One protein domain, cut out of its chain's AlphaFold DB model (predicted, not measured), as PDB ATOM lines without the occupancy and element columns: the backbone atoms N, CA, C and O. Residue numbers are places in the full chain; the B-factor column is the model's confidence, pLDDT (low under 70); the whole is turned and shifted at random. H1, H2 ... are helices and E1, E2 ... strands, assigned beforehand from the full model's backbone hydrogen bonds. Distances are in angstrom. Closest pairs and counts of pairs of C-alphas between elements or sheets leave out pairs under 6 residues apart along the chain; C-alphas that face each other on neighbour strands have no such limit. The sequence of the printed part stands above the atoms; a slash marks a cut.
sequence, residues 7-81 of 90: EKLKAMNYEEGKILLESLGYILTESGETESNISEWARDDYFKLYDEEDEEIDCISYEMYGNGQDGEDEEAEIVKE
ATOM      1  N   GLU A   7     -28.595 -22.317  18.882       93.62
ATOM      2  CA  GLU A   7     -29.148 -21.608  17.715       93.62
ATOM      3  C   GLU A   7     -29.897 -22.550  16.764       93.62
ATOM      4  O   GLU A   7     -30.872 -22.156  16.130       93.62
ATOM      5  N   LYS A   8     -29.467 -23.815  16.686       93.81
ATOM      6  CA  LYS A   8     -30.200 -24.847  15.946       93.81
ATOM      7  C   LYS A   8     -31.473 -25.249  16.691       93.81
ATOM      8  O   LYS A   8     -32.500 -25.442  16.051       93.81
ATOM      9  N   LEU A   9     -31.387 -25.383  18.015       95.06
ATOM     10  CA  LEU A   9     -32.501 -25.806  18.859       95.06
ATOM     11  C   LEU A   9     -33.644 -24.780  18.852       95.06
ATOM     12  O   LEU A   9     -34.789 -25.166  18.680       95.06
ATOM     13  N   LYS A  10     -33.340 -23.477  18.913       94.06
ATOM     14  CA  LYS A  10     -34.329 -22.380  18.841       94.06
ATOM     15  C   LYS A  10     -35.283 -22.447  17.648       94.06
ATOM     16  O   LYS A  10     -36.370 -21.888  17.717       94.06
ATOM     17  N   ALA A  11     -34.857 -23.058  16.544       94.62
ATOM     18  CA  ALA A  11     -35.658 -23.174  15.331       94.62
ATOM     19  C   ALA A  11     -36.564 -24.421  15.311       94.62
ATOM     20  O   ALA A  11     -37.282 -24.618  14.335       94.62
ATOM     21  N   MET A  12     -36.492 -25.271  16.338       96.06
ATOM     22  CA  MET A  12     -37.220 -26.536  16.442       96.06
ATOM     23  C   MET A  12     -38.427 -26.395  17.359       96.06
ATOM     24  O   MET A  12     -38.362 -25.691  18.368       96.06
ATOM     25  N   ASN A  13     -39.494 -27.130  17.054       95.50
ATOM     26  CA  ASN A  13     -40.586 -27.316  18.007       95.50
ATOM     27  C   ASN A  13     -40.160 -28.236  19.170       95.50
ATOM     28  O   ASN A  13     -39.045 -28.775  19.186       95.50
ATOM     29  N   TYR A  14     -41.058 -28.424  20.138       94.12
ATOM     30  CA  TYR A  14     -40.819 -29.282  21.297       94.12
ATOM     31  C   TYR A  14     -40.376 -30.704  20.922       94.12
ATOM     32  O   TYR A  14     -39.351 -31.176  21.411       94.12
ATOM     33  N   GLU A  15     -41.119 -31.395  20.052       95.50
ATOM     34  CA  GLU A  15     -40.860 -32.802  19.722       95.50
ATOM     35  C   GLU A  15     -39.518 -32.978  19.003       95.50
ATOM     36  O   GLU A  15     -38.714 -33.840  19.364       95.50
ATOM     37  N   GLU A  16     -39.241 -32.126  18.015       96.94
ATOM     38  CA  GLU A  16     -37.987 -32.132  17.261       96.94
ATOM     39  C   GLU A  16     -36.784 -31.832  18.160       96.94
ATOM     40  O   GLU A  16     -35.755 -32.515  18.086       96.94
ATOM     41  N   GLY A  17     -36.907 -30.819  19.021       96.56
ATOM     42  CA  GLY A  17     -35.837 -30.435  19.932       96.56
ATOM     43  C   GLY A  17     -35.613 -31.474  21.028       96.56
ATOM     44  O   GLY A  17     -34.465 -31.821  21.292       96.56
ATOM     45  N   LYS A  18     -36.676 -32.070  21.579       96.19
ATOM     46  CA  LYS A  18     -36.584 -33.182  22.534       96.19
ATOM     47  C   LYS A  18     -35.813 -34.360  21.949       96.19
ATOM     48  O   LYS A  18     -34.856 -34.818  22.566       96.19
ATOM     49  N   ILE A  19     -36.163 -34.804  20.739       96.69
ATOM     50  CA  ILE A  19     -35.456 -35.901  20.057       96.69
ATOM     51  C   ILE A  19     -33.969 -35.562  19.877       96.69
ATOM     52  O   ILE A  19     -33.098 -36.409  20.093       96.69
ATOM     53  N   LEU A  20     -33.653 -34.319  19.495       96.19
ATOM     54  CA  LEU A  20     -32.269 -33.868  19.367       96.19
ATOM     55  C   LEU A  20     -31.530 -33.918  20.712       96.19
ATOM     56  O   LEU A  20     -30.410 -34.428  20.761       96.19
ATOM     57  N   LEU A  21     -32.132 -33.403  21.781       95.62
ATOM     58  CA  LEU A  21     -31.550 -33.374  23.123       95.62
ATOM     59  C   LEU A  21     -31.315 -34.788  23.668       95.62
ATOM     60  O   LEU A  21     -30.199 -35.103  24.085       95.62
ATOM     61  N   GLU A  22     -32.304 -35.675  23.563       95.06
ATOM     62  CA  GLU A  22     -32.179 -37.084  23.962       95.06
ATOM     63  C   GLU A  22     -31.050 -37.786  23.188       95.06
ATOM     64  O   GLU A  22     -30.243 -38.510  23.771       95.06
ATOM     65  N   SER A  23     -30.905 -37.511  21.884       95.31
ATOM     66  CA  SER A  23     -29.813 -38.073  21.067       95.31
ATOM     67  C   SER A  23     -28.413 -37.603  21.486       95.31
ATOM     68  O   SER A  23     -27.416 -38.262  21.179       95.31
ATOM     69  N   LEU A  24     -28.326 -36.463  22.178       94.62
ATOM     70  CA  LEU A  24     -27.088 -35.895  22.715       94.62
ATOM     71  C   LEU A  24     -26.818 -36.320  24.166       94.62
ATOM     72  O   LEU A  24     -25.741 -36.015  24.684       94.62
ATOM     73  N   GLY A  25     -27.750 -37.051  24.784       94.94
ATOM     74  CA  GLY A  25     -27.642 -37.563  26.150       94.94
ATOM     75  C   GLY A  25     -28.286 -36.681  27.218       94.94
ATOM     76  O   GLY A  25     -28.079 -36.942  28.399       94.94
ATOM     77  N   TYR A  26     -29.049 -35.653  26.837       95.06
ATOM     78  CA  TYR A  26     -29.841 -34.897  27.807       95.06
ATOM     79  C   TYR A  26     -31.001 -35.762  28.305       95.06
ATOM     80  O   TYR A  26     -31.577 -36.546  27.548       95.06
ATOM     81  N   ILE A  27     -31.378 -35.569  29.564       94.50
ATOM     82  CA  ILE A  27     -32.527 -36.223  30.190       94.50
ATOM     83  C   ILE A  27     -33.543 -35.178  30.647       94.50
ATOM     84  O   ILE A  27     -33.168 -34.132  31.172       94.50
ATOM     85  N   LEU A  28     -34.832 -35.462  30.449       94.06
ATOM     86  CA  LEU A  28     -35.916 -34.662  31.020       94.06
ATOM     87  C   LEU A  28     -35.974 -34.942  32.525       94.06
ATOM     88  O   LEU A  28     -36.268 -36.070  32.926       94.06
ATOM     89  N   THR A  29     -35.674 -33.944  33.348       88.50
ATOM     90  CA  THR A  29     -35.598 -34.121  34.806       88.50
ATOM     91  C   THR A  29     -36.827 -33.606  35.524       88.50
ATOM     92  O   THR A  29     -37.275 -34.218  36.488       88.50
ATOM     93  N   GLU A  30     -37.360 -32.474  35.073       85.25
ATOM     94  CA  GLU A  30     -38.439 -31.765  35.753       85.25
ATOM     95  C   GLU A  30     -39.392 -31.184  34.712       85.25
ATOM     96  O   GLU A  30     -38.961 -30.632  33.702       85.25
ATOM     97  N   SER A  31     -40.687 -31.331  34.968       85.75
ATOM     98  CA  SER A  31     -41.757 -30.693  34.210       85.75
ATOM     99  C   SER A  31     -42.771 -30.153  35.204       85.75
ATOM    100  O   SER A  31     -43.223 -30.910  36.070       85.75
ATOM    101  N   GLY A  32     -43.129 -28.879  35.100       81.38
ATOM    102  CA  GLY A  32     -44.072 -28.254  36.023       81.38
ATOM    103  C   GLY A  32     -45.007 -27.306  35.301       81.38
ATOM    104  O   GLY A  32     -44.547 -26.496  34.508       81.38
ATOM    105  N   GLU A  33     -46.300 -27.419  35.595       85.75
ATOM    106  CA  GLU A  33     -47.314 -26.449  35.189       85.75
ATOM    107  C   GLU A  33     -47.615 -25.512  36.365       85.75
ATOM    108  O   GLU A  33     -47.678 -25.940  37.522       85.75
ATOM    109  N   THR A  34     -47.766 -24.224  36.085       86.06
ATOM    110  CA  THR A  34     -48.044 -23.188  37.076       86.06
ATOM    111  C   THR A  34     -48.975 -22.126  36.503       86.06
ATOM    112  O   THR A  34     -49.105 -21.986  35.287       86.06
ATOM    113  N   GLU A  35     -49.625 -21.361  37.379       86.31
ATOM    114  CA  GLU A  35     -50.426 -20.208  36.965       86.31
ATOM    115  C   GLU A  35     -49.527 -19.158  36.301       86.31
ATOM    116  O   GLU A  35     -48.438 -18.834  36.784       86.31
ATOM    117  N   SER A  36     -49.995 -18.602  35.187       85.69
ATOM    118  CA  SER A  36     -49.250 -17.619  34.408       85.69
ATOM    119  C   SER A  36     -49.837 -16.216  34.567       85.69
ATOM    120  O   SER A  36     -51.031 -16.015  34.755       85.69
ATOM    121  N   ASN A  37     -48.976 -15.197  34.483       86.44
ATOM    122  CA  ASN A  37     -49.409 -13.792  34.483       86.44
ATOM    123  C   ASN A  37     -49.804 -13.290  33.082       86.44
ATOM    124  O   ASN A  37     -50.274 -12.159  32.948       86.44
ATOM    125  N   ILE A  38     -49.541 -14.081  32.038       86.44
ATOM    126  CA  ILE A  38     -49.767 -13.715  30.630       86.44
ATOM    127  C   ILE A  38     -50.694 -14.692  29.894       86.44
ATOM    128  O   ILE A  38     -51.052 -14.438  28.747       86.44
ATOM    129  N   SER A  39     -51.052 -15.795  30.541       88.75
ATOM    130  CA  SER A  39     -51.895 -16.878  30.038       88.75
ATOM    131  C   SER A  39     -52.531 -17.605  31.229       88.75
ATOM    132  O   SER A  39     -52.216 -17.271  32.370       88.75
ATOM    133  N   GLU A  40     -53.415 -18.573  31.010       89.31
ATOM    134  CA  GLU A  40     -54.014 -19.338  32.119       89.31
ATOM    135  C   GLU A  40     -52.997 -20.265  32.788       89.31
ATOM    136  O   GLU A  40     -52.922 -20.330  34.016       89.31
ATOM    137  N   TRP A  41     -52.146 -20.904  31.989       88.94
ATOM    138  CA  TRP A  41     -51.094 -21.787  32.473       88.94
ATOM    139  C   TRP A  41     -49.755 -21.484  31.798       88.94
ATOM    140  O   TRP A  41     -49.687 -20.966  30.676       88.94
ATOM    141  N   ALA A  42     -48.677 -21.793  32.508       91.56
ATOM    142  CA  ALA A  42     -47.317 -21.882  32.001       91.56
ATOM    143  C   ALA A  42     -46.749 -23.254  32.354       91.56
ATOM    144  O   ALA A  42     -46.999 -23.760  33.444       91.56
ATOM    145  N   ARG A  43     -45.969 -23.839  31.454       90.38
ATOM    146  CA  ARG A  43     -45.285 -25.107  31.650       90.38
ATOM    147  C   ARG A  43     -43.830 -24.990  31.242       90.38
ATOM    148  O   ARG A  43     -43.542 -24.577  30.122       90.38
ATOM    149  N   ASP A  44     -42.954 -25.470  32.111       90.69
ATOM    150  CA  ASP A  44     -41.526 -25.573  31.839       90.69
ATOM    151  C   ASP A  44     -41.090 -27.035  31.870       90.69
ATOM    152  O   ASP A  44     -41.333 -27.733  32.857       90.69
ATOM    153  N   ASP A  45     -40.413 -27.481  30.814       93.19
ATOM    154  CA  ASP A  45     -39.777 -28.798  30.733       93.19
ATOM    155  C   ASP A  45     -38.250 -28.634  30.720       93.19
ATOM    156  O   ASP A  45     -37.701 -28.045  29.789       93.19
ATOM    157  N   TYR A  46     -37.560 -29.173  31.727       93.62
ATOM    158  CA  TYR A  46     -36.115 -29.026  31.933       93.62
ATOM    159  C   TYR A  46     -35.335 -30.262  31.486       93.62
ATOM    160  O   TYR A  46     -35.528 -31.370  31.993       93.62
ATOM    161  N   PHE A  47     -34.384 -30.045  30.585       94.19
ATOM    162  CA  PHE A  47     -33.472 -31.035  30.036       94.19
ATOM    163  C   PHE A  47     -32.059 -30.779  30.552       94.19
ATOM    164  O   PHE A  47     -31.450 -29.756  30.233       94.19
ATOM    165  N   LYS A  48     -31.520 -31.725  31.321       93.81
ATOM    166  CA  LYS A  48     -30.183 -31.628  31.919       93.81
ATOM    167  C   LYS A  48     -29.226 -32.620  31.267       93.81
ATOM    168  O   LYS A  48     -29.618 -33.733  30.913       93.81
ATOM    169  N   LEU A  49     -27.974 -32.211  31.102       93.75
ATOM    170  CA  LEU A  49     -26.871 -33.047  30.638       93.75
ATOM    171  C   LEU A  49     -25.845 -33.160  31.762       93.75
ATOM    172  O   LEU A  49     -25.396 -32.142  32.288       93.75
ATOM    173  N   TYR A  50     -25.448 -34.387  32.072       92.44
ATOM    174  CA  TYR A  50     -24.470 -34.703  33.112       92.44
ATOM    175  C   TYR A  50     -23.211 -35.293  32.488       92.44
ATOM    176  O   TYR A  50     -23.287 -35.869  31.403       92.44
ATOM    177  N   ASP A  51     -22.059 -35.142  33.127       91.75
ATOM    178  CA  ASP A  51     -20.837 -35.837  32.722       91.75
ATOM    179  C   ASP A  51     -20.697 -37.227  33.375       91.75
ATOM    180  O   ASP A  51     -21.657 -37.799  33.884       91.75
ATOM    181  N   GLU A  52     -19.510 -37.830  33.274       91.75
ATOM    182  CA  GLU A  52     -19.240 -39.175  33.800       91.75
ATOM    183  C   GLU A  52     -19.122 -39.223  35.335       91.75
ATOM    184  O   GLU A  52     -19.133 -40.316  35.901       91.75
ATOM    185  N   GLU A  53     -19.005 -38.072  36.001       93.94
ATOM    186  CA  GLU A  53     -18.939 -37.943  37.463       93.94
ATOM    187  C   GLU A  53     -20.299 -37.523  38.059       93.94
ATOM    188  O   GLU A  53     -20.371 -37.159  39.232       93.94
ATOM    189  N   ASP A  54     -21.375 -37.611  37.262       88.75
ATOM    190  CA  ASP A  54     -22.730 -37.141  37.582       88.75
ATOM    191  C   ASP A  54     -22.804 -35.620  37.861       88.75
ATOM    192  O   ASP A  54     -23.748 -35.141  38.498       88.75
ATOM    193  N   GLU A  55     -21.847 -34.823  37.366       90.94
ATOM    194  CA  GLU A  55     -21.905 -33.361  37.474       90.94
ATOM    195  C   GLU A  55     -22.751 -32.765  36.339       90.94
ATOM    196  O   GLU A  55     -22.596 -33.119  35.169       90.94
ATOM    197  N   GLU A  56     -23.664 -31.842  36.666       91.06
ATOM    198  CA  GLU A  56     -24.461 -31.136  35.655       91.06
ATOM    199  C   GLU A  56     -23.558 -30.205  34.838       91.06
ATOM    200  O   GLU A  56     -22.947 -29.272  35.363       91.06
ATOM    201  N   ILE A  57     -23.507 -30.430  33.526       91.38
ATOM    202  CA  ILE A  57     -22.701 -29.631  32.603       91.38
ATOM    203  C   ILE A  57     -23.541 -28.729  31.703       91.38
ATOM    204  O   ILE A  57     -22.985 -27.796  31.117       91.38
ATOM    205  N   ASP A  58     -24.842 -28.990  31.549       92.12
ATOM    206  CA  ASP A  58     -25.754 -28.165  30.753       92.12
ATOM    207  C   ASP A  58     -27.214 -28.327  31.192       92.12
ATOM    208  O   ASP A  58     -27.626 -29.410  31.605       92.12
ATOM    209  N   CYS A  59     -28.000 -27.264  31.031       92.44
ATOM    210  CA  CYS A  59     -29.420 -27.220  31.359       92.44
ATOM    211  C   CYS A  59     -30.149 -26.362  30.321       92.44
ATOM    212  O   CYS A  59     -29.720 -25.253  30.001       92.44
ATOM    213  N   ILE A  60     -31.223 -26.906  29.760       94.31
ATOM    214  CA  ILE A  60     -32.042 -26.266  28.731       94.31
ATOM    215  C   ILE A  60     -33.496 -26.492  29.090       94.31
ATOM    216  O   ILE A  60     -33.866 -27.611  29.431       94.31
ATOM    217  N   SER A  61     -34.328 -25.467  28.974       93.88
ATOM    218  CA  SER A  61     -35.766 -25.613  29.154       93.88
ATOM    219  C   SER A  61     -36.538 -25.371  27.864       93.88
ATOM    220  O   SER A  61     -36.085 -24.665  26.959       93.88
ATOM    221  N   TYR A  62     -37.720 -25.975  27.790       94.69
ATOM    222  CA  TYR A  62     -38.779 -25.552  26.887       94.69
ATOM    223  C   TYR A  62     -39.896 -24.930  27.709       94.69
ATOM    224  O   TYR A  62     -40.455 -25.596  28.577       94.69
ATOM    225  N   GLU A  63     -40.202 -23.669  27.435       93.50
ATOM    226  CA  GLU A  63     -41.279 -22.941  28.099       93.50
ATOM    227  C   GLU A  63     -42.496 -22.918  27.173       93.50
ATOM    228  O   GLU A  63     -42.362 -22.614  25.985       93.50
ATOM    229  N   MET A  64     -43.682 -23.192  27.706       92.75
ATOM    230  CA  MET A  64     -44.967 -23.106  27.012       92.75
ATOM    231  C   MET A  64     -45.951 -22.309  27.856       92.75
ATOM    232  O   MET A  64     -46.058 -22.517  29.056       92.75
ATOM    233  N   TYR A  65     -46.698 -21.419  27.223       92.75
ATOM    234  CA  TYR A  65     -47.714 -20.584  27.848       92.75
ATOM    235  C   TYR A  65     -48.989 -20.742  27.037       92.75
ATOM    236  O   TYR A  65     -48.961 -20.501  25.824       92.75
ATOM    237  N   GLY A  66     -50.094 -21.110  27.676       91.19
ATOM    238  CA  GLY A  66     -51.346 -21.322  26.964       91.19
ATOM    239  C   GLY A  66     -52.596 -20.962  27.750       91.19
ATOM    240  O   GLY A  66     -52.565 -20.764  28.967       91.19
ATOM    241  N   ASN A  67     -53.680 -20.821  26.996       88.62
ATOM    242  CA  ASN A  67     -55.035 -20.604  27.488       88.62
ATOM    243  C   ASN A  67     -55.894 -21.822  27.142       88.62
ATOM    244  O   ASN A  67     -55.676 -22.474  26.118       88.62
ATOM    245  N   GLY A  68     -56.886 -22.092  27.977       78.12
ATOM    246  CA  GLY A  68     -57.749 -23.255  27.903       78.12
ATOM    247  C   GLY A  68     -57.048 -24.493  28.453       78.12
ATOM    248  O   GLY A  68     -55.931 -24.825  28.050       78.12
ATOM    249  N   GLN A  69     -57.709 -25.170  29.392       65.31
ATOM    250  CA  GLN A  69     -57.328 -26.520  29.820       65.31
ATOM    251  C   GLN A  69     -58.431 -27.256  30.604       65.31
ATOM    252  O   GLN A  69     -58.124 -28.170  31.365       65.31
ATOM    253  N   ASP A  70     -59.711 -26.893  30.454       50.84
ATOM    254  CA  ASP A  70     -60.782 -27.565  31.203       50.84
ATOM    255  C   ASP A  70     -62.075 -27.704  30.376       50.84
ATOM    256  O   ASP A  70     -62.947 -26.837  30.358       50.84
ATOM    257  N   GLY A  71     -62.169 -28.825  29.651       54.56
ATOM    258  CA  GLY A  71     -63.334 -29.239  28.861       54.56
ATOM    259  C   GLY A  71     -62.938 -30.152  27.697       54.56
ATOM    260  O   GLY A  71     -61.983 -29.856  26.992       54.56
ATOM    261  N   GLU A  72     -63.665 -31.256  27.480       56.72
ATOM    262  CA  GLU A  72     -63.343 -32.314  26.491       56.72
ATOM    263  C   GLU A  72     -63.297 -31.855  25.008       56.72
ATOM    264  O   GLU A  72     -63.023 -32.676  24.138       56.72
ATOM    265  N   ASP A  73     -63.521 -30.568  24.707       57.72
ATOM    266  CA  ASP A  73     -63.691 -30.040  23.343       57.72
ATOM    267  C   ASP A  73     -62.921 -28.732  23.031       57.72
ATOM    268  O   ASP A  73     -63.013 -28.246  21.902       57.72
ATOM    269  N   GLU A  74     -62.161 -28.143  23.966       59.41
ATOM    270  CA  GLU A  74     -61.376 -26.926  23.678       59.41
ATOM    271  C   GLU A  74     -59.886 -27.253  23.497       59.41
ATOM    272  O   GLU A  74     -59.197 -27.672  24.427       59.41
ATOM    273  N   GLU A  75     -59.386 -27.085  22.265       66.62
ATOM    274  CA  GLU A  75     -57.955 -27.166  21.968       66.62
ATOM    275  C   GLU A  75     -57.225 -26.029  22.692       66.62
ATOM    276  O   GLU A  75     -57.600 -24.863  22.566       66.62
ATOM    277  N   ALA A  76     -56.175 -26.372  23.440       78.12
ATOM    278  CA  ALA A  76     -55.374 -25.382  24.141       78.12
ATOM    279  C   ALA A  76     -54.735 -24.402  23.143       78.12
ATOM    280  O   ALA A  76     -54.069 -24.803  22.184       78.12
ATOM    281  N   GLU A  77     -54.916 -23.105  23.381       88.62
ATOM    282  CA  GLU A  77     -54.301 -22.055  22.577       88.62
ATOM    283  C   GLU A  77     -52.908 -21.756  23.131       88.62
ATOM    284  O   GLU A  77     -52.768 -21.229  24.237       88.62
ATOM    285  N   ILE A  78     -51.866 -22.056  22.353       90.31
ATOM    286  CA  ILE A  78     -50.490 -21.707  22.715       90.31
ATOM    287  C   ILE A  78     -50.252 -20.221  22.430       90.31
ATOM    288  O   ILE A  78     -50.174 -19.784  21.283       90.31
ATOM    289  N   VAL A  79     -50.096 -19.443  23.498       91.94
ATOM    290  CA  VAL A  79     -49.800 -18.003  23.460       91.94
ATOM    291  C   VAL A  79     -48.327 -17.764  23.139       91.94
ATOM    292  O   VAL A  79     -47.973 -16.828  22.419       91.94
ATOM    293  N   LYS A  80     -47.447 -18.592  23.707       92.38
ATOM    294  CA  LYS A  80     -45.998 -18.501  23.529       92.38
ATOM    295  C   LYS A  80     -45.360 -19.850  23.818       92.38
ATOM    296  O   LYS A  80     -45.689 -20.483  24.812       92.38
ATOM    297  N   GLU A  81     -44.375 -20.224  23.016       94.19
ATOM    298  CA  GLU A  81     -43.507 -21.358  23.309       94.19
ATOM    299  C   GLU A  81     -42.075 -21.103  22.831       94.19
ATOM    300  O   GLU A  81     -41.846 -20.258  21.956       94.19
TER     301      GLU A  81
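Overview. This is residues 7 to 81 of the 90 residues of an uncharacterized protein of Lachnospiraceae bacterium 6_1_63FAA (UniProt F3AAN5). A long, twisted antiparallel sheet makes this domain, three long strands E1, E2 and E3 side by side with the short E4 at one edge, and one helix, H1, packs along one face while the other face is bare. The turn between E2 and E3 lies at one end of the rod and the link from E3 to E4 at the other. The printed part has 75 residues, with one named helix and four named strands in the order H1 E1 E2 E3 E4; the class is mixed, helices and strands. The sheet's order is E1 - E2 - E3 - E4. The whole is loose, with a radius of gyration of the C-alphas of 14.5 A, and the C-alphas span 45 by 22 by 22 A.

Along the chain. Start with the longest strand, E3, residues 56 to 67: find C-alpha 56 at (-24.461, -31.136, 35.655) and go 33.4 A to C-alpha 67 at (-55.035, -20.604, 27.488). E2, residues 41 to 50, is 29.6 A long, and E1, residues 27 to 35, is 25.0 A long. E4, residues 77 to 81, covers 10.8 A and ends at C-alpha 81, (-43.507, -21.358, 23.309). Go back to C-alpha 14 at (-40.819, -29.282, 21.297) for H1, residues 14 to 24, 15.3 A long.

Arrangement. The four strands form a meander, each the antiparallel neighbour of the one before. In the hairpin of E2 and E3, at 165 degrees, look for N 43 and O 64, 2.7 A apart and within hydrogen-bond range. The hairpin of E1 and E2, at 161 degrees, has N 34 and O 42 at 2.8 A. The hairpin of E3 and E4, at 153 degrees, has N 65 and O 80 at 2.8 A. E1 and E4 are the edge strands, and they are apart. H1 is on one face of the sheet, two layers in all, at a height over the sheet of 9.4 A. It lies over E2 and only just not over E3: of its 11 C-alphas, 8 fall on E2 and 2 on E3. It runs along the strands, at 5 degrees to E2 on the local plane. Its closest C-alphas to E3 are those of Tyr 14 and Tyr 62, 7.0 A apart; to E2, those of Leu 21 and Phe 47, 7.5 A. In H1 every O i to N i+4 pair is within hydrogen-bond range.

Size, cuts and confidence. The two C-alphas farthest apart, those of Glu 53 and Asp 73, are 47.6 A from each other. The printed part has no cut. The links H1 to E1, E1 to E2 and E2 to E3 are tight, and E3 to E4, with 9 residues, is short. Look at the B-factor column: the mean pLDDT of the printed part is 88.6, and residues 69 to 75, in that last link, are under 70.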